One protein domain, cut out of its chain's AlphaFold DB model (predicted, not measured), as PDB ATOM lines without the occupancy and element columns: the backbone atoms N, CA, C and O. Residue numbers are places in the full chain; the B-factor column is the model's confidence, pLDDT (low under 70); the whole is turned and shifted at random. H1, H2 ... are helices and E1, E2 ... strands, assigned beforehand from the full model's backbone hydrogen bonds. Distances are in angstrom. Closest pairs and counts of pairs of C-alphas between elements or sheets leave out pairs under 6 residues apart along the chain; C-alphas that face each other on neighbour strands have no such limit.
ATOM      1  N   PHE A   4     207.444 143.806 201.312       96.25
ATOM      2  CA  PHE A   4     208.340 144.502 202.240       96.25
ATOM      3  C   PHE A   4     209.820 144.308 201.876       96.25
ATOM      4  O   PHE A   4     210.618 145.225 202.041       96.25
ATOM      5  N   VAL A   5     210.195 143.136 201.348       97.12
ATOM      6  CA  VAL A   5     211.565 142.884 200.881       97.12
ATOM      7  C   VAL A   5     211.867 143.782 199.690       97.12
ATOM      8  O   VAL A   5     212.891 144.460 199.686       97.12
ATOM      9  N   ARG A   6     210.949 143.852 198.719       97.00
ATOM     10  CA  ARG A   6     211.081 144.745 197.563       97.00
ATOM     11  C   ARG A   6     211.225 146.206 197.986       97.00
ATOM     12  O   ARG A   6     212.111 146.886 197.492       97.00
ATOM     13  N   GLU A   7     210.368 146.675 198.889       97.56
ATOM     14  CA  GLU A   7     210.373 148.057 199.383       97.56
ATOM     15  C   GLU A   7     211.694 148.421 200.072       97.56
ATOM     16  O   GLU A   7     212.239 149.497 199.829       97.56
ATOM     17  N   ILE A   8     212.244 147.516 200.887       98.19
ATOM     18  CA  ILE A   8     213.528 147.739 201.560       98.19
ATOM     19  C   ILE A   8     214.669 147.767 200.543       98.19
ATOM     20  O   ILE A   8     215.528 148.640 200.632       98.19
ATOM     21  N   ILE A   9     214.696 146.864 199.561       97.94
ATOM     22  CA  ILE A   9     215.742 146.914 198.531       97.94
ATOM     23  C   ILE A   9     215.632 148.222 197.739       97.94
ATOM     24  O   ILE A   9     216.638 148.903 197.579       97.94
ATOM     25  N   GLU A  10     214.427 148.618 197.321       97.38
ATOM     26  CA  GLU A  10     214.191 149.838 196.537       97.38
ATOM     27  C   GLU A  10     214.624 151.101 197.289       97.38
ATOM     28  O   GLU A  10     215.187 152.019 196.699       97.38
ATOM     29  N   LYS A  11     214.414 151.132 198.607       97.81
ATOM     30  CA  LYS A  11     214.854 152.226 199.480       97.81
ATOM     31  C   LYS A  11     216.375 152.426 199.457       97.81
ATOM     32  O   LYS A  11     216.830 153.564 199.544       97.81
ATOM     33  N   HIS A  12     217.157 151.346 199.385       96.81
ATOM     34  CA  HIS A  12     218.628 151.409 199.422       96.81
ATOM     35  C   HIS A  12     219.269 151.400 198.032       96.81
ATOM     36  O   HIS A  12     220.324 152.002 197.846       96.81
ATOM     37  N   PHE A  13     218.625 150.758 197.059       96.12
ATOM     38  CA  PHE A  13     219.087 150.618 195.680       96.12
ATOM     39  C   PHE A  13     217.952 150.960 194.692       96.12
ATOM     40  O   PHE A  13     217.408 150.058 194.040       96.12
ATOM     41  N   PRO A  14     217.579 152.250 194.563       96.44
ATOM     42  CA  PRO A  14     216.472 152.671 193.707       96.44
ATOM     43  C   PRO A  14     216.655 152.211 192.257       96.44
ATOM     44  O   PRO A  14     217.728 152.367 191.667       96.44
ATOM     45  N   GLY A  15     215.607 151.635 191.676       95.19
ATOM     46  CA  GLY A  15     215.588 151.103 190.316       95.19
ATOM     47  C   GLY A  15     216.308 149.765 190.122       95.19
ATOM     48  O   GLY A  15     216.281 149.235 189.015       95.19
ATOM     49  N   GLN A  16     216.928 149.192 191.161       94.69
ATOM     50  CA  GLN A  16     217.717 147.952 191.066       94.69
ATOM     51  C   GLN A  16     217.137 146.794 191.890       94.69
ATOM     52  O   GLN A  16     217.764 145.740 191.989       94.69
ATOM     53  N   SER A  17     215.928 146.940 192.447       95.25
ATOM     54  CA  SER A  17     215.329 145.943 193.347       95.25
ATOM     55  C   SER A  17     215.346 144.513 192.825       95.25
ATOM     56  O   SER A  17     215.752 143.596 193.537       95.25
ATOM     57  N   GLN A  18     214.916 144.319 191.575       95.94
ATOM     58  CA  GLN A  18     214.840 142.989 190.977       95.94
ATOM     59  C   GLN A  18     216.233 142.376 190.801       95.94
ATOM     60  O   GLN A  18     216.454 141.235 191.194       95.94
ATOM     61  N   GLN A  19     217.181 143.160 190.285       97.12
ATOM     62  CA  GLN A  19     218.544 142.708 190.028       97.12
ATOM     63  C   GLN A  19     219.278 142.356 191.331       97.12
ATOM     64  O   GLN A  19     219.881 141.292 191.434       97.12
ATOM     65  N   ILE A  20     219.182 143.211 192.355       97.38
ATOM     66  CA  ILE A  20     219.775 142.942 193.672       97.38
ATOM     67  C   ILE A  20     219.174 141.676 194.290       97.38
ATOM     68  O   ILE A  20     219.901 140.874 194.874       97.38
ATOM     69  N   TYR A  21     217.861 141.476 194.164       97.31
ATOM     70  CA  TYR A  21     217.199 140.277 194.672       97.31
ATOM     71  C   TYR A  21     217.681 139.004 193.954       97.31
ATOM     72  O   TYR A  21     218.028 138.022 194.613       97.31
ATOM     73  N   GLU A  22     217.732 139.010 192.622       96.38
ATOM     74  CA  GLU A  22     218.128 137.851 191.806       96.38
ATOM     75  C   GLU A  22     219.585 137.431 192.029       96.38
ATOM     76  O   GLU A  22     219.875 136.238 192.093       96.38
ATOM     77  N   GLU A  23     220.480 138.394 192.246       96.88
ATOM     78  CA  GLU A  23     221.909 138.146 192.477       96.88
ATOM     79  C   GLU A  23     222.248 137.884 193.960       96.88
ATOM     80  O   GLU A  23     223.347 137.435 194.293       96.88
ATOM     81  N   SER A  24     221.318 138.133 194.891       97.25
ATOM     82  CA  SER A  24     221.550 137.954 196.329       97.25
ATOM     83  C   SER A  24     220.970 136.652 196.881       97.25
ATOM     84  O   SER A  24     219.799 136.577 197.266       97.25
ATOM     85  N   LEU A  25     221.820 135.637 197.069       97.44
ATOM     86  CA  LEU A  25     221.400 134.399 197.742       97.44
ATOM     87  C   LEU A  25     220.992 134.625 199.209       97.44
ATOM     88  O   LEU A  25     220.086 133.955 199.707       97.44
ATOM     89  N   LEU A  26     221.613 135.589 199.900       97.56
ATOM     90  CA  LEU A  26     221.240 135.951 201.270       97.56
ATOM     91  C   LEU A  26     219.820 136.523 201.329       97.56
ATOM     92  O   LEU A  26     218.999 136.039 202.108       97.56
ATOM     93  N   ILE A  27     219.504 137.515 200.494       97.56
ATOM     94  CA  ILE A  27     218.174 138.133 200.479       97.56
ATOM     95  C   ILE A  27     217.121 137.113 200.042       97.56
ATOM     96  O   ILE A  27     216.085 137.002 200.696       97.56
ATOM     97  N   GLN A  28     217.398 136.299 199.020       96.81
ATOM     98  CA  GLN A  28     216.492 135.222 198.607       96.81
ATOM     99  C   GLN A  28     216.227 134.221 199.733       96.81
ATOM    100  O   GLN A  28     215.097 133.762 199.903       96.81
ATOM    101  N   TYR A  29     217.246 133.868 200.519       96.06
ATOM    102  CA  TYR A  29     217.068 132.991 201.672       96.06
ATOM    103  C   TYR A  29     216.150 133.615 202.732       96.06
ATOM    104  O   TYR A  29     215.242 132.935 203.226       96.06
ATOM    105  N   LEU A  30     216.367 134.894 203.060       95.88
ATOM    106  CA  LEU A  30     215.552 135.637 204.025       95.88
ATOM    107  C   LEU A  30     214.101 135.783 203.542       95.88
ATOM    108  O   LEU A  30     213.183 135.552 204.330       95.88
ATOM    109  N   ASP A  31     213.886 136.077 202.257       95.12
ATOM    110  CA  ASP A  31     212.560 136.182 201.633       95.12
ATOM    111  C   ASP A  31     211.822 134.838 201.647       95.12
ATOM    112  O   ASP A  31     210.743 134.717 202.218       95.12
ATOM    113  N   LYS A  32     212.447 133.757 201.162       91.81
ATOM    114  CA  LYS A  32     211.856 132.401 201.168       91.81
ATOM    115  C   LYS A  32     211.538 131.870 202.570       91.81
ATOM    116  O   LYS A  32     210.976 130.779 202.713       91.81
ATOM    117  N   LYS A  33     212.001 132.528 203.630       89.56
ATOM    118  CA  LYS A  33     211.799 132.108 205.022       89.56
ATOM    119  C   LYS A  33     210.799 132.991 205.770       89.56
ATOM    120  O   LYS A  33     210.367 132.604 206.857       89.56
ATOM    121  N   SER A  34     210.365 134.093 205.163       88.88
ATOM    122  CA  SER A  34     209.488 135.076 205.794       88.88
ATOM    123  C   SER A  34     208.024 134.629 205.824       88.88
ATOM    124  O   SER A  34     207.241 135.189 206.582       88.88
ATOM    125  N   GLY A  35     207.652 133.558 205.111       83.12
ATOM    126  CA  GLY A  35     206.262 133.098 204.963       83.12
ATOM    127  C   GLY A  35     205.483 132.830 206.262       83.12
ATOM    128  O   GLY A  35     204.261 132.710 206.231       83.12
ATOM    129  N   ALA A  36     206.138 132.782 207.427       82.00
ATOM    130  CA  ALA A  36     205.437 132.757 208.712       82.00
ATOM    131  C   ALA A  36     204.626 134.035 209.011       82.00
ATOM    132  O   ALA A  36     203.734 133.967 209.858       82.00
ATOM    133  N   ILE A  37     204.889 135.157 208.326       84.31
ATOM    134  CA  ILE A  37     204.058 136.371 208.411       84.31
ATOM    135  C   ILE A  37     202.624 136.118 207.922       84.31
ATOM    136  O   ILE A  37     201.681 136.613 208.529       84.31
ATOM    137  N   HIS A  38     202.455 135.251 206.919       85.31
ATOM    138  CA  HIS A  38     201.155 134.844 206.366       85.31
ATOM    139  C   HIS A  38     200.559 133.621 207.081       85.31
ATOM    140  O   HIS A  38     199.503 133.106 206.717       85.31
ATOM    141  N   GLY A  39     201.265 133.103 208.087       81.69
ATOM    142  CA  GLY A  39     200.923 131.877 208.788       81.69
ATOM    143  C   GLY A  39     199.976 132.071 209.972       81.69
ATOM    144  O   GLY A  39     199.818 133.152 210.540       81.69
ATOM    145  N   THR A  40     199.396 130.962 210.430       80.00
ATOM    146  CA  THR A  40     198.601 130.938 211.665       80.00
ATOM    147  C   THR A  40     199.501 130.932 212.907       80.00
ATOM    148  O   THR A  40     200.726 130.827 212.819       80.00
ATOM    149  N   ALA A  41     198.906 130.974 214.104       75.06
ATOM    150  CA  ALA A  41     199.636 130.854 215.372       75.06
ATOM    151  C   ALA A  41     200.481 129.564 215.498       75.06
ATOM    152  O   ALA A  41     201.383 129.503 216.330       75.06
ATOM    153  N   LYS A  42     200.218 128.541 214.670       76.06
ATOM    154  CA  LYS A  42     200.968 127.273 214.649       76.06
ATOM    155  C   LYS A  42     202.185 127.296 213.711       76.06
ATOM    156  O   LYS A  42     202.997 126.372 213.755       76.06
ATOM    157  N   THR A  43     202.325 128.310 212.856       81.81
ATOM    158  CA  THR A  43     203.404 128.365 211.863       81.81
ATOM    159  C   THR A  43     204.754 128.641 212.526       81.81
ATOM    160  O   THR A  43     204.907 129.556 213.337       81.81
ATOM    161  N   ARG A  44     205.773 127.846 212.173       79.25
ATOM    162  CA  ARG A  44     207.131 127.995 212.717       79.25
ATOM    163  C   ARG A  44     207.806 129.248 212.154       79.25
ATOM    164  O   ARG A  44     208.119 129.309 210.971       79.25
ATOM    165  N   ARG A  45     208.124 130.197 213.036       84.00
ATOM    166  CA  ARG A  45     208.732 131.502 212.697       84.00
ATOM    167  C   ARG A  45     210.233 131.460 212.420       84.00
ATOM    168  O   ARG A  45     210.813 132.428 211.967       84.00
ATOM    169  N   SER A  46     210.895 130.343 212.719       85.06
ATOM    170  CA  SER A  46     212.334 130.165 212.476       85.06
ATOM    171  C   SER A  46     213.248 131.294 213.001       85.06
ATOM    172  O   SER A  46     214.306 131.531 212.418       85.06
ATOM    173  N   LEU A  47     212.866 131.961 214.102       89.38
ATOM    174  CA  LEU A  47     213.600 133.103 214.678       89.38
ATOM    175  C   LEU A  47     215.076 132.790 214.939       89.38
ATOM    176  O   LEU A  47     215.921 133.640 214.710       89.38
ATOM    177  N   ALA A  48     215.391 131.549 215.327       89.50
ATOM    178  CA  ALA A  48     216.760 131.052 215.465       89.50
ATOM    179  C   ALA A  48     217.653 131.398 214.261       89.50
ATOM    180  O   ALA A  48     218.695 132.022 214.433       89.50
ATOM    181  N   ASN A  49     217.243 131.040 213.044       91.62
ATOM    182  CA  ASN A  49     218.069 131.256 211.857       91.62
ATOM    183  C   ASN A  49     218.211 132.747 211.538       91.62
ATOM    184  O   ASN A  49     219.310 133.206 211.242       91.62
ATOM    185  N   TYR A  50     217.107 133.497 211.628       93.81
ATOM    186  CA  TYR A  50     217.123 134.945 211.432       93.81
ATOM    187  C   TYR A  50     218.080 135.623 212.410       93.81
ATOM    188  O   TYR A  50     218.890 136.446 212.007       93.81
ATOM    189  N   TYR A  51     218.048 135.227 213.678       94.38
ATOM    190  CA  TYR A  51     218.868 135.807 214.735       94.38
ATOM    191  C   TYR A  51     220.334 135.394 214.696       94.38
ATOM    192  O   TYR A  51     221.186 136.214 215.031       94.38
ATOM    193  N   ALA A  52     220.650 134.195 214.211       93.31
ATOM    194  CA  ALA A  52     222.031 133.826 213.916       93.31
ATOM    195  C   ALA A  52     222.643 134.792 212.887       93.31
ATOM    196  O   ALA A  52     223.672 135.409 213.159       93.31
ATOM    197  N   ILE A  53     221.956 135.009 211.760       95.69
ATOM    198  CA  ILE A  53     222.406 135.919 210.696       95.69
ATOM    199  C   ILE A  53     222.420 137.370 211.194       95.69
ATOM    200  O   ILE A  53     223.421 138.068 211.051       95.69
ATOM    201  N   TYR A  54     221.328 137.810 211.820       96.94
ATOM    202  CA  TYR A  54     221.159 139.176 212.309       96.94
ATOM    203  C   TYR A  54     222.208 139.561 213.348       96.94
ATOM    204  O   TYR A  54     222.731 140.666 213.289       96.94
ATOM    205  N   SER A  55     222.563 138.656 214.266       95.81
ATOM    206  CA  SER A  55     223.596 138.936 215.266       95.81
ATOM    207  C   SER A  55     224.945 139.269 214.624       95.81
ATOM    208  O   SER A  55     225.583 140.239 215.027       95.81
ATOM    209  N   ILE A  56     225.346 138.534 213.580       97.19
ATOM    210  CA  ILE A  56     226.591 138.795 212.849       97.19
ATOM    211  C   ILE A  56     226.464 140.073 212.014       97.19
ATOM    212  O   ILE A  56     227.364 140.912 212.057       97.19
ATOM    213  N   LEU A  57     225.347 140.255 211.296       98.19
ATOM    214  CA  LEU A  57     225.085 141.465 210.506       98.19
ATOM    215  C   LEU A  57     225.104 142.727 211.368       98.19
ATOM    216  O   LEU A  57     225.640 143.739 210.932       98.19
ATOM    217  N   ASN A  58     224.547 142.675 212.579       97.94
ATOM    218  CA  ASN A  58     224.478 143.830 213.461       97.94
ATOM    219  C   ASN A  58     225.879 144.373 213.762       97.94
ATOM    220  O   ASN A  58     226.134 145.546 213.517       97.94
ATOM    221  N   PHE A  59     226.800 143.511 214.199       97.94
ATOM    222  CA  PHE A  59     228.182 143.925 214.451       97.94
ATOM    223  C   PHE A  59     228.952 144.212 213.155       97.94
ATOM    224  O   PHE A  59     229.740 145.151 213.106       97.94
ATOM    225  N   TYR A  60     228.704 143.455 212.080       98.38
ATOM    226  CA  TYR A  60     229.331 143.701 210.778       98.38
ATOM    227  C   TYR A  60     229.037 145.107 210.250       98.38
ATOM    228  O   TYR A  60     229.957 145.799 209.820       98.38
ATOM    229  N   VAL A  61     227.773 145.535 210.283       97.88
ATOM    230  CA  VAL A  61     227.360 146.844 209.759       97.88
ATOM    231  C   VAL A  61     228.068 147.978 210.505       97.88
ATOM    232  O   VAL A  61     228.461 148.964 209.882       97.88
ATOM    233  N   ASP A  62     228.291 147.815 211.807       96.81
ATOM    234  CA  ASP A  62     228.959 148.820 212.633       96.81
ATOM    235  C   ASP A  62     230.487 148.813 212.423       96.81
ATOM    236  O   ASP A  62     231.125 149.865 212.324       96.81
ATOM    237  N   GLU A  63     231.098 147.630 212.323       97.38
ATOM    238  CA  GLU A  63     232.558 147.470 212.367       97.38
ATOM    239  C   GLU A  63     233.221 147.407 210.967       97.38
ATOM    240  O   GLU A  63     234.379 147.833 210.796       97.38
ATOM    241  N   PHE A  64     232.504 146.911 209.950       97.88
ATOM    242  CA  PHE A  64     233.057 146.469 208.658       97.88
ATOM    243  C   PHE A  64     232.277 146.900 207.405       97.88
ATOM    244  O   PHE A  64     232.756 146.621 206.306       97.88
ATOM    245  N   PHE A  65     231.145 147.603 207.522       97.69
ATOM    246  CA  PHE A  65     230.376 148.055 206.352       97.69
ATOM    247  C   PHE A  65     231.253 148.792 205.328       97.69
ATOM    248  O   PHE A  65     231.953 149.752 205.671       97.69
ATOM    249  N   GLY A  66     231.222 148.331 204.074       97.00
ATOM    250  CA  GLY A  66     232.020 148.905 202.987       97.00
ATOM    251  C   GLY A  66     233.536 148.695 203.119       97.00
ATOM    252  O   GLY A  66     234.301 149.368 202.435       97.00
ATOM    253  N   LYS A  67     233.998 147.787 203.992       97.00
ATOM    254  CA  LYS A  67     235.426 147.516 204.251       97.00
ATOM    255  C   LYS A  67     235.762 146.036 203.999       97.00
ATOM    256  O   LYS A  67     236.212 145.348 204.925       97.00
ATOM    257  N   PRO A  68     235.603 145.535 202.757       95.94
ATOM    258  CA  PRO A  68     235.722 144.109 202.457       95.94
ATOM    259  C   PRO A  68     237.118 143.562 202.777       95.94
ATOM    260  O   PRO A  68     237.238 142.477 203.338       95.94
ATOM    261  N   ASP A  69     238.180 144.325 202.512       96.50
ATOM    262  CA  ASP A  69     239.557 143.875 202.763       96.50
ATOM    263  C   ASP A  69     239.891 143.759 204.251       96.50
ATOM    264  O   ASP A  69     240.692 142.911 204.647       96.50
ATOM    265  N   LYS A  70     239.261 144.588 205.092       96.81
ATOM    266  CA  LYS A  70     239.387 144.477 206.548       96.81
ATOM    267  C   LYS A  70     238.627 143.250 207.047       96.81
ATOM    268  O   LYS A  70     239.148 142.516 207.880       96.81
ATOM    269  N   TYR A  71     237.430 143.013 206.516       97.12
ATOM    270  CA  TYR A  71     236.596 141.882 206.909       97.12
ATOM    271  C   TYR A  71     237.159 140.529 206.450       97.12
ATOM    272  O   TYR A  71     237.088 139.561 207.191       97.12
ATOM    273  N   LYS A  72     237.822 140.452 205.291       95.69
ATOM    274  CA  LYS A  72     238.522 139.225 204.848       95.69
ATOM    275  C   LYS A  72     239.618 138.761 205.814       95.69
ATOM    276  O   LYS A  72     239.958 137.586 205.819       95.69
ATOM    277  N   LYS A  73     240.185 139.679 206.603       95.94
ATOM    278  CA  LYS A  73     241.204 139.385 207.627       95.94
ATOM    279  C   LYS A  73     240.594 139.101 209.003       95.94
ATOM    280  O   LYS A  73     241.330 138.840 209.948       95.94
ATOM    281  N   PHE A  74     239.277 139.225 209.140       95.94
ATOM    282  CA  PHE A  74     238.576 139.039 210.398       95.94
ATOM    283  C   PHE A  74     238.261 137.557 210.619       95.94
ATOM    284  O   PHE A  74     237.671 136.905 209.764       95.94
ATOM    285  N   GLU A  75     238.629 137.033 211.786       94.12
ATOM    286  CA  GLU A  75     238.450 135.613 212.118       94.12
ATOM    287  C   GLU A  75     237.027 135.254 212.572       94.12
ATOM    288  O   GLU A  75     236.710 134.075 212.715       94.12
ATOM    289  N   GLY A  76     236.169 136.252 212.799       96.19
ATOM    290  CA  GLY A  76     234.800 136.067 213.271       96.19
ATOM    291  C   GLY A  76     234.561 136.584 214.689       96.19
ATOM    292  O   GLY A  76     235.481 136.920 215.433       96.19
ATOM    293  N   TYR A  77     233.284 136.671 215.052       96.12
ATOM    294  CA  TYR A  77     232.834 137.093 216.372       96.12
ATOM    295  C   TYR A  77     232.738 135.911 217.326       96.12
ATOM    296  O   TYR A  77     232.242 134.851 216.951       96.12
ATOM    297  N   GLU A  78     233.120 136.138 218.579       94.69
ATOM    298  CA  GLU A  78     232.955 135.170 219.660       94.69
ATOM    299  C   GLU A  78     231.499 134.731 219.824       94.69
ATOM    300  O   GLU A  78     230.584 135.566 219.883       94.69
ATOM    301  N   TYR A  79     231.301 133.422 220.000       90.81
ATOM    302  CA  TYR A  79     230.003 132.813 220.281       90.81
ATOM    303  C   TYR A  79     229.185 133.601 221.312       90.81
ATOM    304  O   TYR A  79     228.040 133.980 221.064       90.81
ATOM    305  N   THR A  80     229.785 133.865 222.476       91.56
ATOM    306  CA  THR A  80     229.105 134.471 223.627       91.56
ATOM    307  C   THR A  80     228.614 135.882 223.311       91.56
ATOM    308  O   THR A  80     227.515 136.245 223.730       91.56
ATOM    309  N   LYS A  81     229.371 136.658 222.517       93.81
ATOM    310  CA  LYS A  81     228.979 138.010 222.079       93.81
ATOM    311  C   LYS A  81     227.698 137.947 221.245       93.81
ATOM    312  O   LYS A  81     226.737 138.659 221.531       93.81
ATOM    313  N   LEU A  82     227.668 137.058 220.251       94.12
ATOM    314  CA  LEU A  82     226.504 136.870 219.381       94.12
ATOM    315  C   LEU A  82     225.304 136.311 220.149       94.12
ATOM    316  O   LEU A  82     224.180 136.788 219.986       94.12
ATOM    317  N   PHE A  83     225.551 135.324 221.011       90.75
ATOM    318  CA  PHE A  83     224.530 134.656 221.806       90.75
ATOM    319  C   PHE A  83     223.814 135.620 222.748       90.75
ATOM    320  O   PHE A  83     222.587 135.707 222.723       90.75
ATOM    321  N   VAL A  84     224.566 136.377 223.551       92.50
ATOM    322  CA  VAL A  84     223.996 137.355 224.489       92.50
ATOM    323  C   VAL A  84     223.169 138.398 223.742       92.50
ATOM    324  O   VAL A  84     222.056 138.703 224.170       92.50
ATOM    325  N   PHE A  85     223.665 138.882 222.599       94.31
ATOM    326  CA  PHE A  85     222.952 139.856 221.781       94.31
ATOM    327  C   PHE A  85     221.585 139.335 221.330       94.31
ATOM    328  O   PHE A  85     220.560 139.943 221.640       94.31
ATOM    329  N   TYR A  86     221.527 138.183 220.652       90.75
ATOM    330  CA  TYR A  86     220.246 137.754 220.094       90.75
ATOM    331  C   TYR A  86     219.256 137.242 221.144       90.75
ATOM    332  O   TYR A  86     218.044 137.263 220.920       90.75
ATOM    333  N   ARG A  87     219.738 136.786 222.306       91.81
ATOM    334  CA  ARG A  87     218.889 136.386 223.440       91.81
ATOM    335  C   ARG A  87     218.075 137.556 223.999       91.81
ATOM    336  O   ARG A  87     217.018 137.309 224.579       91.81
ATOM    337  N   GLY A  88     218.546 138.789 223.801       93.38
ATOM    338  CA  GLY A  88     217.836 140.018 224.153       93.38
ATOM    339  C   GLY A  88     216.740 140.433 223.164       93.38
ATOM    340  O   GLY A  88     215.953 141.320 223.480       93.38
ATOM    341  N   LEU A  89     216.656 139.803 221.989       94.06
ATOM    342  CA  LEU A  89     215.677 140.149 220.954       94.06
ATOM    343  C   LEU A  89     214.302 139.517 221.217       94.06
ATOM    344  O   LEU A  89     214.148 138.589 222.020       94.06
ATOM    345  N   TYR A  90     213.291 139.992 220.490       93.56
ATOM    346  CA  TYR A  90     211.918 139.499 220.572       93.56
ATOM    347  C   TYR A  90     211.817 137.973 220.392       93.56
ATOM    348  O   TYR A  90     212.200 137.403 219.377       93.56
ATOM    349  N   GLY A  91     211.306 137.261 221.398       89.44
ATOM    350  CA  GLY A  91     211.242 135.793 221.360       89.44
ATOM    351  C   GLY A  91     212.608 135.083 221.411       89.44
ATOM    352  O   GLY A  91     212.650 133.851 221.431       89.44
ATOM    353  N   GLY A  92     213.715 135.828 221.500       90.62
ATOM    354  CA  GLY A  92     215.082 135.323 221.617       90.62
ATOM    355  C   GLY A  92     215.358 134.627 222.950       90.62
ATOM    356  O   GLY A  92     216.092 133.642 222.997       90.62
ATOM    357  N   SER A  93     214.678 135.044 224.020       90.19
ATOM    358  CA  SER A  93     214.838 134.517 225.386       90.19
ATOM    359  C   SER A  93     214.452 133.042 225.573       90.19
ATOM    360  O   SER A  93     214.725 132.454 226.625       90.19
ATOM    361  N   LYS A  94     213.871 132.391 224.560       85.81
ATOM    362  CA  LYS A  94     213.574 130.947 224.560       85.81
ATOM    363  C   LYS A  94     214.399 130.156 223.543       85.81
ATOM    364  O   LYS A  94     214.276 128.935 223.481       85.81
ATOM    365  N   LEU A  95     215.237 130.826 222.752       83.25
ATOM    366  CA  LEU A  95     216.072 130.172 221.752       83.25
ATOM    367  C   LEU A  95     217.280 129.507 222.411       83.25
ATOM    368  O   LEU A  95     217.917 130.089 223.291       83.25
ATOM    369  N   GLN A  96     217.558 128.281 221.971       73.44
ATOM    370  CA  GLN A  96     218.724 127.499 222.369       73.44
ATOM    371  C   GLN A  96     219.890 127.724 221.397       73.44
ATOM    372  O   GLN A  96     219.705 128.164 220.262       73.44
ATOM    373  N   ASN A  97     221.083 127.320 221.829       66.25
ATOM    374  CA  ASN A  97     222.375 127.545 221.173       66.25
ATOM    375  C   ASN A  97     222.479 126.993 219.739       66.25
ATOM    376  O   ASN A  97     223.348 127.417 218.984       66.25
ATOM    377  N   HIS A  98     221.581 126.086 219.339       61.62
ATOM    378  CA  HIS A  98     221.612 125.374 218.057       61.62
ATOM    379  C   HIS A  98     221.549 126.265 216.804       61.62
ATOM    380  O   HIS A  98     221.818 125.779 215.707       61.62
ATOM    381  N   ALA A  99     221.170 127.535 216.945       58.53
ATOM    382  CA  ALA A  99     221.026 128.475 215.838       58.53
ATOM    383  C   ALA A  99     222.362 128.904 215.211       58.53
ATOM    384  O   ALA A  99     222.437 129.040 213.998       58.53
ATOM    385  N   LEU A 100     223.412 129.078 216.019       64.31
ATOM    386  CA  LEU A 100     224.755 129.413 215.525       64.31
ATOM    387  C   LEU A 100     225.524 128.169 215.041       64.31
ATOM    388  O   LEU A 100     226.649 128.281 214.580       64.31
ATOM    389  N   ASN A 101     224.925 126.978 215.110       65.62
ATOM    390  CA  ASN A 101     225.551 125.746 214.634       65.62
ATOM    391  C   ASN A 101     225.358 125.561 213.113       65.62
ATOM    392  O   ASN A 101     224.695 126.342 212.430       65.62
ATOM    393  N   SER A 102     225.842 124.432 212.590       73.25
ATOM    394  CA  SER A 102     225.744 124.026 211.177       73.25
ATOM    395  C   SER A 102     224.317 123.910 210.611       73.25
ATOM    396  O   SER A 102     224.154 123.766 209.399       73.25
ATOM    397  N   ARG A 103     223.264 123.990 211.443       85.06
ATOM    398  CA  ARG A 103     221.862 123.895 210.998       85.06
ATOM    399  C   ARG A 103     221.483 125.022 210.038       85.06
ATOM    400  O   ARG A 103     220.772 124.758 209.071       85.06
ATOM    401  N   VAL A 104     221.937 126.250 210.299       89.56
ATOM    402  CA  VAL A 104     221.664 127.391 209.410       89.56
ATOM    403  C   VAL A 104     222.334 127.172 208.060       89.56
ATOM    404  O   VAL A 104     221.660 127.300 207.045       89.56
ATOM    405  N   ASN A 105     223.596 126.738 208.043       92.25
ATOM    406  CA  ASN A 105     224.311 126.448 206.799       92.25
ATOM    407  C   ASN A 105     223.643 125.321 206.005       92.25
ATOM    408  O   ASN A 105     223.399 125.478 204.815       92.25
ATOM    409  N   GLY A 106     223.273 124.214 206.659       90.81
ATOM    410  CA  GLY A 106     222.571 123.113 205.997       90.81
ATOM    411  C   GLY A 106     221.235 123.545 205.386       90.81
ATOM    412  O   GLY A 106     220.934 123.203 204.245       90.81
ATOM    413  N   GLU A 107     220.443 124.337 206.112       91.12
ATOM    414  CA  GLU A 107     219.184 124.863 205.577       91.12
ATOM    415  C   GLU A 107     219.407 125.873 204.444       91.12
ATOM    416  O   GLU A 107     218.666 125.858 203.462       91.12
ATOM    417  N   PHE A 108     220.418 126.734 204.570       93.69
ATOM    418  CA  PHE A 108     220.788 127.709 203.552       93.69
ATOM    419  C   PHE A 108     221.143 127.010 202.240       93.69
ATOM    420  O   PHE A 108     220.448 127.221 201.246       93.69
ATOM    421  N   ARG A 109     222.117 126.088 202.260       93.19
ATOM    422  CA  ARG A 109     222.539 125.310 201.082       93.19
ATOM    423  C   ARG A 109     221.361 124.626 200.391       93.19
ATOM    424  O   ARG A 109     221.211 124.736 199.178       93.19
ATOM    425  N   ASN A 110     220.462 124.016 201.166       91.12
ATOM    426  CA  ASN A 110     219.279 123.347 200.624       91.12
ATOM    427  C   ASN A 110     218.268 124.310 199.977       91.12
ATOM    428  O   ASN A 110     217.614 123.939 199.008       91.12
ATOM    429  N   LYS A 111     218.092 125.524 200.516       90.94
ATOM    430  CA  LYS A 111     217.085 126.489 200.034       90.94
ATOM    431  C   LYS A 111     217.535 127.327 198.840       90.94
ATOM    432  O   LYS A 111     216.681 127.814 198.089       90.94
ATOM    433  N   VAL A 112     218.834 127.588 198.727       92.00
ATOM    434  CA  VAL A 112     219.390 128.460 197.679       92.00
ATOM    435  C   VAL A 112     220.367 127.744 196.751       92.00
ATOM    436  O   VAL A 112     220.929 128.388 195.878       92.00
ATOM    437  N   HIS A 113     220.517 126.423 196.900       90.81
ATOM    438  CA  HIS A 113     221.306 125.555 196.018       90.81
ATOM    439  C   HIS A 113     222.745 126.048 195.827       90.81
ATOM    440  O   HIS A 113     223.212 126.244 194.709       90.81
ATOM    441  N   THR A 114     223.439 126.267 196.943       91.69
ATOM    442  CA  THR A 114     224.844 126.686 196.957       91.69
ATOM    443  C   THR A 114     225.697 125.694 197.733       91.69
ATOM    444  O   THR A 114     225.232 125.094 198.704       91.69
ATOM    445  N   ASP A 115     226.957 125.571 197.330       91.25
ATOM    446  CA  ASP A 115     227.941 124.703 197.981       91.25
ATOM    447  C   ASP A 115     228.711 125.417 199.102       91.25
ATOM    448  O   ASP A 115     229.408 124.776 199.887       91.25
ATOM    449  N   LYS A 116     228.588 126.748 199.196       93.12
ATOM    450  CA  LYS A 116     229.278 127.563 200.202       93.12
ATOM    451  C   LYS A 116     228.435 127.729 201.463       93.12
ATOM    452  O   LYS A 116     227.215 127.901 201.417       93.12
ATOM    453  N   ASP A 117     229.109 127.740 202.605       93.81
ATOM    454  CA  ASP A 117     228.479 127.964 203.902       93.81
ATOM    455  C   ASP A 117     228.180 129.446 204.111       93.81
ATOM    456  O   ASP A 117     229.050 130.291 203.917       93.81
ATOM    457  N   LEU A 118     226.955 129.762 204.544       95.31
ATOM    458  CA  LEU A 118     226.569 131.135 204.868       95.31
ATOM    459  C   LEU A 118     227.387 131.683 206.040       95.31
ATOM    460  O   LEU A 118     227.874 132.809 205.982       95.31
ATOM    461  N   ILE A 119     227.503 130.890 207.105       94.62
ATOM    462  CA  ILE A 119     228.250 131.221 208.314       94.62
ATOM    463  C   ILE A 119     229.540 130.403 208.318       94.62
ATOM    464  O   ILE A 119     229.506 129.177 208.397       94.62
ATOM    465  N   ILE A 120     230.676 131.086 208.272       93.81
ATOM    466  CA  ILE A 120     231.998 130.506 208.486       93.81
ATOM    467  C   ILE A 120     232.198 130.348 209.994       93.81
ATOM    468  O   ILE A 120     232.012 131.305 210.750       93.81
ATOM    469  N   ILE A 121     232.563 129.138 210.417       91.69
ATOM    470  CA  ILE A 121     232.822 128.791 211.817       91.69
ATOM    471  C   ILE A 121     234.309 128.465 211.949       91.69
ATOM    472  O   ILE A 121     234.786 127.537 211.299       91.69
ATOM    473  N   ASN A 122     235.024 129.212 212.788       89.75
ATOM    474  CA  ASN A 122     236.450 129.022 213.039       89.75
ATOM    475  C   ASN A 122     236.729 129.067 214.545       89.75
ATOM    476  O   ASN A 122     236.656 130.131 215.144       89.75
ATOM    477  N   ASP A 123     236.995 127.912 215.154       87.62
ATOM    478  CA  ASP A 123     237.350 127.779 216.579       87.62
ATOM    479  C   ASP A 123     236.453 128.587 217.549       87.62
ATOM    480  O   ASP A 123     236.909 129.385 218.361       87.62
ATOM    481  N   GLY A 124     235.128 128.444 217.414       87.75
ATOM    482  CA  GLY A 124     234.159 129.170 218.251       87.75
ATOM    483  C   GLY A 124     233.893 130.625 217.838       87.75
ATOM    484  O   GLY A 124     233.074 131.299 218.471       87.75
ATOM    485  N   LYS A 125     234.514 131.088 216.748       93.25
ATOM    486  CA  LYS A 125     234.226 132.366 216.093       93.25
ATOM    487  C   LYS A 125     233.332 132.182 214.875       93.25
ATOM    488  O   LYS A 125     233.407 131.178 214.166       93.25
ATOM    489  N   TYR A 126     232.488 133.179 214.628       94.62
ATOM    490  CA  TYR A 126     231.457 133.139 213.597       94.62
ATOM    491  C   TYR A 126     231.493 134.394 212.732       94.62
ATOM    492  O   TYR A 126     231.447 135.519 213.237       94.62
ATOM    493  N   ALA A 127     231.519 134.205 211.419       96.31
ATOM    494  CA  ALA A 127     231.462 135.272 210.428       96.31
ATOM    495  C   ALA A 127     230.493 134.888 209.309       96.31
ATOM    496  O   ALA A 127     230.318 133.711 209.014       96.31
ATOM    497  N   LEU A 128     229.873 135.865 208.653       97.06
ATOM    498  CA  LEU A 128     229.176 135.614 207.392       97.06
ATOM    499  C   LEU A 128     230.189 135.547 206.255       97.06
ATOM    500  O   LEU A 128     231.115 136.361 206.207       97.06
ATOM    501  N   HIS A 129     230.002 134.603 205.340       96.38
ATOM    502  CA  HIS A 129     230.835 134.481 204.152       96.38
ATOM    503  C   HIS A 129     230.671 135.724 203.271       96.38
ATOM    504  O   HIS A 129     229.556 136.118 202.927       96.38
ATOM    505  N   ILE A 130     231.793 136.346 202.900       95.88
ATOM    506  CA  ILE A 130     231.799 137.671 202.266       95.88
ATOM    507  C   ILE A 130     231.067 137.709 200.918       95.88
ATOM    508  O   ILE A 130     230.388 138.689 200.627       95.88
ATOM    509  N   ASP A 131     231.126 136.622 200.145       95.38
ATOM    510  CA  ASP A 131     230.401 136.476 198.872       95.38
ATOM    511  C   ASP A 131     228.881 136.662 198.994       95.38
ATOM    512  O   ASP A 131     228.225 136.958 198.004       95.38
ATOM    513  N   PHE A 132     228.308 136.507 200.192       97.38
ATOM    514  CA  PHE A 132     226.877 136.719 200.426       97.38
ATOM    515  C   PHE A 132     226.543 138.113 200.970       97.38
ATOM    516  O   PHE A 132     225.368 138.425 201.155       97.38
ATOM    517  N   LEU A 133     227.554 138.943 201.238       97.81
ATOM    518  CA  LEU A 133     227.398 140.320 201.715       97.81
ATOM    519  C   LEU A 133     227.523 141.355 200.594       97.81
ATOM    520  O   LEU A 133     227.143 142.504 200.799       97.81
ATOM    521  N   TYR A 134     228.027 140.960 199.424       97.56
ATOM    522  CA  TYR A 134     228.250 141.856 198.294       97.56
ATOM    523  C   TYR A 134     227.517 141.385 197.046       97.56
ATOM    524  O   TYR A 134     227.608 140.224 196.662       97.56
ATOM    525  N   VAL A 135     226.842 142.319 196.383       96.25
ATOM    526  CA  VAL A 135     226.158 142.107 195.106       96.25
ATOM    527  C   VAL A 135     226.525 143.261 194.188       96.25
ATOM    528  O   VAL A 135     226.409 144.417 194.583       96.25
ATOM    529  N   LEU A 136     227.017 142.962 192.982       93.00
ATOM    530  CA  LEU A 136     227.467 143.979 192.013       93.00
ATOM    531  C   LEU A 136     228.477 144.983 192.612       93.00
ATOM    532  O   LEU A 136     228.457 146.171 192.303       93.00
ATOM    533  N   GLY A 137     229.336 144.512 193.521       93.69
ATOM    534  CA  GLY A 137     230.308 145.346 194.237       93.69
ATOM    535  C   GLY A 137     229.724 146.219 195.355       93.69
ATOM    536  O   GLY A 137     230.481 146.923 196.021       93.69
ATOM    537  N   GLN A 138     228.415 146.158 195.606       96.19
ATOM    538  CA  GLN A 138     227.734 146.914 196.655       96.19
ATOM    539  C   GLN A 138     227.481 146.045 197.889       96.19
ATOM    540  O   GLN A 138     227.082 144.888 197.776       96.19
ATOM    541  N   ASP A 139     227.719 146.611 199.072       97.88
ATOM    542  CA  ASP A 139     227.501 145.939 200.354       97.88
ATOM    543  C   ASP A 139     226.002 145.947 200.704       97.88
ATOM    544  O   ASP A 139     225.417 146.994 200.988       97.88
ATOM    545  N   ILE A 140     225.379 144.769 200.694       98.19
ATOM    546  CA  ILE A 140     223.943 144.587 200.947       98.19
ATOM    547  C   ILE A 140     223.621 144.304 202.421       98.19
ATOM    548  O   ILE A 140     222.461 144.074 202.767       98.19
ATOM    549  N   SER A 141     224.614 144.300 203.312       98.25
ATOM    550  CA  SER A 141     224.428 143.921 204.720       98.25
ATOM    551  C   SER A 141     223.382 144.771 205.448       98.25
ATOM    552  O   SER A 141     222.630 144.239 206.263       98.25
ATOM    553  N   ARG A 142     223.276 146.068 205.125       98.19
ATOM    554  CA  ARG A 142     222.246 146.969 205.676       98.19
ATOM    555  C   ARG A 142     220.841 146.577 205.234       98.19
ATOM    556  O   ARG A 142     219.943 146.532 206.067       98.19
ATOM    557  N   VAL A 143     220.674 146.234 203.959       98.12
ATOM    558  CA  VAL A 143     219.402 145.743 203.410       98.12
ATOM    559  C   VAL A 143     219.022 144.421 204.061       98.12
ATOM    560  O   VAL A 143     217.902 144.269 204.540       98.12
ATOM    561  N   ALA A 144     219.965 143.481 204.154       98.38
ATOM    562  CA  ALA A 144     219.732 142.207 204.821       98.38
ATOM    563  C   ALA A 144     219.356 142.402 206.301       98.38
ATOM    564  O   ALA A 144     218.423 141.760 206.773       98.38
ATOM    565  N   LYS A 145     220.031 143.310 207.019       98.38
ATOM    566  CA  LYS A 145     219.714 143.663 208.410       98.38
ATOM    567  C   LYS A 145     218.283 144.203 208.533       98.38
ATOM    568  O   LYS A 145     217.510 143.665 209.322       98.38
ATOM    569  N   GLU A 146     217.921 145.184 207.707       98.38
ATOM    570  CA  GLU A 146     216.602 145.830 207.731       98.38
ATOM    571  C   GLU A 146     215.467 144.860 207.350       98.38
ATOM    572  O   GLU A 146     214.393 144.900 207.945       98.38
ATOM    573  N   ILE A 147     215.707 143.915 206.432       98.25
ATOM    574  CA  ILE A 147     214.748 142.841 206.107       98.25
ATOM    575  C   ILE A 147     214.426 141.993 207.342       98.25
ATOM    576  O   ILE A 147     213.265 141.640 207.564       98.25
ATOM    577  N   ILE A 148     215.435 141.647 208.148       97.50
ATOM    578  CA  ILE A 148     215.225 140.839 209.355       97.50
ATOM    579  C   ILE A 148     214.470 141.641 210.415       97.50
ATOM    580  O   ILE A 148     213.552 141.105 211.033       97.50
ATOM    581  N   GLU A 149     214.825 142.912 210.601       97.38
ATOM    582  CA  GLU A 149     214.130 143.822 211.519       97.38
ATOM    583  C   GLU A 149     212.655 143.944 211.138       97.38
ATOM    584  O   GLU A 149     211.782 143.623 211.946       97.38
ATOM    585  N   LYS A 150     212.366 144.244 209.866       97.69
ATOM    586  CA  LYS A 150     210.987 144.369 209.394       97.69
ATOM    587  C   LYS A 150     210.202 143.066 209.519       97.69
ATOM    588  O   LYS A 150     209.027 143.087 209.874       97.69
ATOM    589  N   TYR A 151     210.833 141.920 209.261       96.00
ATOM    590  CA  TYR A 151     210.202 140.618 209.478       96.00
ATOM    591  C   TYR A 151     209.792 140.412 210.945       96.00
ATOM    592  O   TYR A 151     208.689 139.933 211.219       96.00
ATOM    593  N   VAL A 152     210.659 140.775 211.893       94.94
ATOM    594  CA  VAL A 152     210.369 140.677 213.331       94.94
ATOM    595  C   VAL A 152     209.240 141.625 213.725       94.94
ATOM    596  O   VAL A 152     208.333 141.194 214.438       94.94
TER     597      VAL A 152
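AT A GLANCE: This is residues 4 to 152 of the 203 residues of an uncharacterized protein of Pseudoflavonifractor sp. 60 (UniProt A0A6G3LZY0). Three helices lie side by side in a row, H1, H10 and H5 with H10 in the middle, and H7 crosses H5 at the far edge of the row. One face of the row is covered by H2, H3 and the small hairpin E1 and E2, with H9 across H3; H4 and H6 lie far out toward opposite ends. The printed part has 149 residues, with nine named helices, then antiparallel E1 and E2, then H10; the class is mostly helix. It is compact, with a radius of gyration of the C-alphas of 14.6 A, and rounded, spanning 43 by 40 by 28 A.

IN THESE COORDINATES: Find C-alpha 4 at (208.340, 144.502, 202.240); there H1, residues 4 to 12, begins and runs 12.7 A. Next come H2, residues 17 to 23, H3, residues 25 to 31, and H4, residues 34 to 38. From C-alpha 47 at (213.600, 133.103, 214.678) H5 runs 23.9 A to residue 63. Read on through H6, residues 68 to 71, H7, residues 79 to 87, H8, residues 97 to 100, and H9, residues 102 to 112, 15.6 A long. E1 is residues 119 to 122 and E2 residues 125 to 128. H10, residues 141 to 152, runs 16.8 A to C-alpha 152 at (210.369, 140.677, 213.331).

HOW THE PARTS SIT: Look first at Val 5 and Ile 147, the closest C-alphas of H1 and H10, 6.1 A apart: the two touch at a shallow tilt of 32 degrees, only just short of steep, opposite ways. H10 touches H5, closest at Tyr 54 and Lys 145, C-alphas 6.1 A apart. H2 touches H1 about perpendicular, at 81 degrees, closest at Glu 10 and Ser 17, C-alphas 5.2 A apart. H3 touches H10 with Ala 144 to Ile 148 of H10 alone, closest at Ile 27 and Ala 144, C-alphas 6.2 A apart. H9 touches H3 at 89 degrees, closest at Leu 25 and Val 112, C-alphas 6.3 A apart. H5 touches H7 at a steep tilt of 66 degrees, closest at Ser 55 and Leu 82, C-alphas 5.4 A apart, and touches H8, closest at Ala 48 and Ala 99, 5.0 A. In the hairpin E1 and E2, N 120 and O 127 are 2.8 A apart, within hydrogen-bond range. H4 is near H10; H6 touches no helix. Every O i to N i+4 pair is within hydrogen-bond range in H1, H2, H3, H7, H9 and H10; H5 has 10 of 13, H4 0 of 1 but 2 of 2 O i to N i+3 pairs, and H6 and H8 are too short for O i to N i+4 pairs.

THE WHOLE: The C-alphas farthest apart are those of Thr 40 and Asp 69, 43.9 A. The printed part has no cut, and E2 to H10 is a long link of 12 residues. Mean pLDDT of the printed part is 92.3; residues 97 to 101 are under 70.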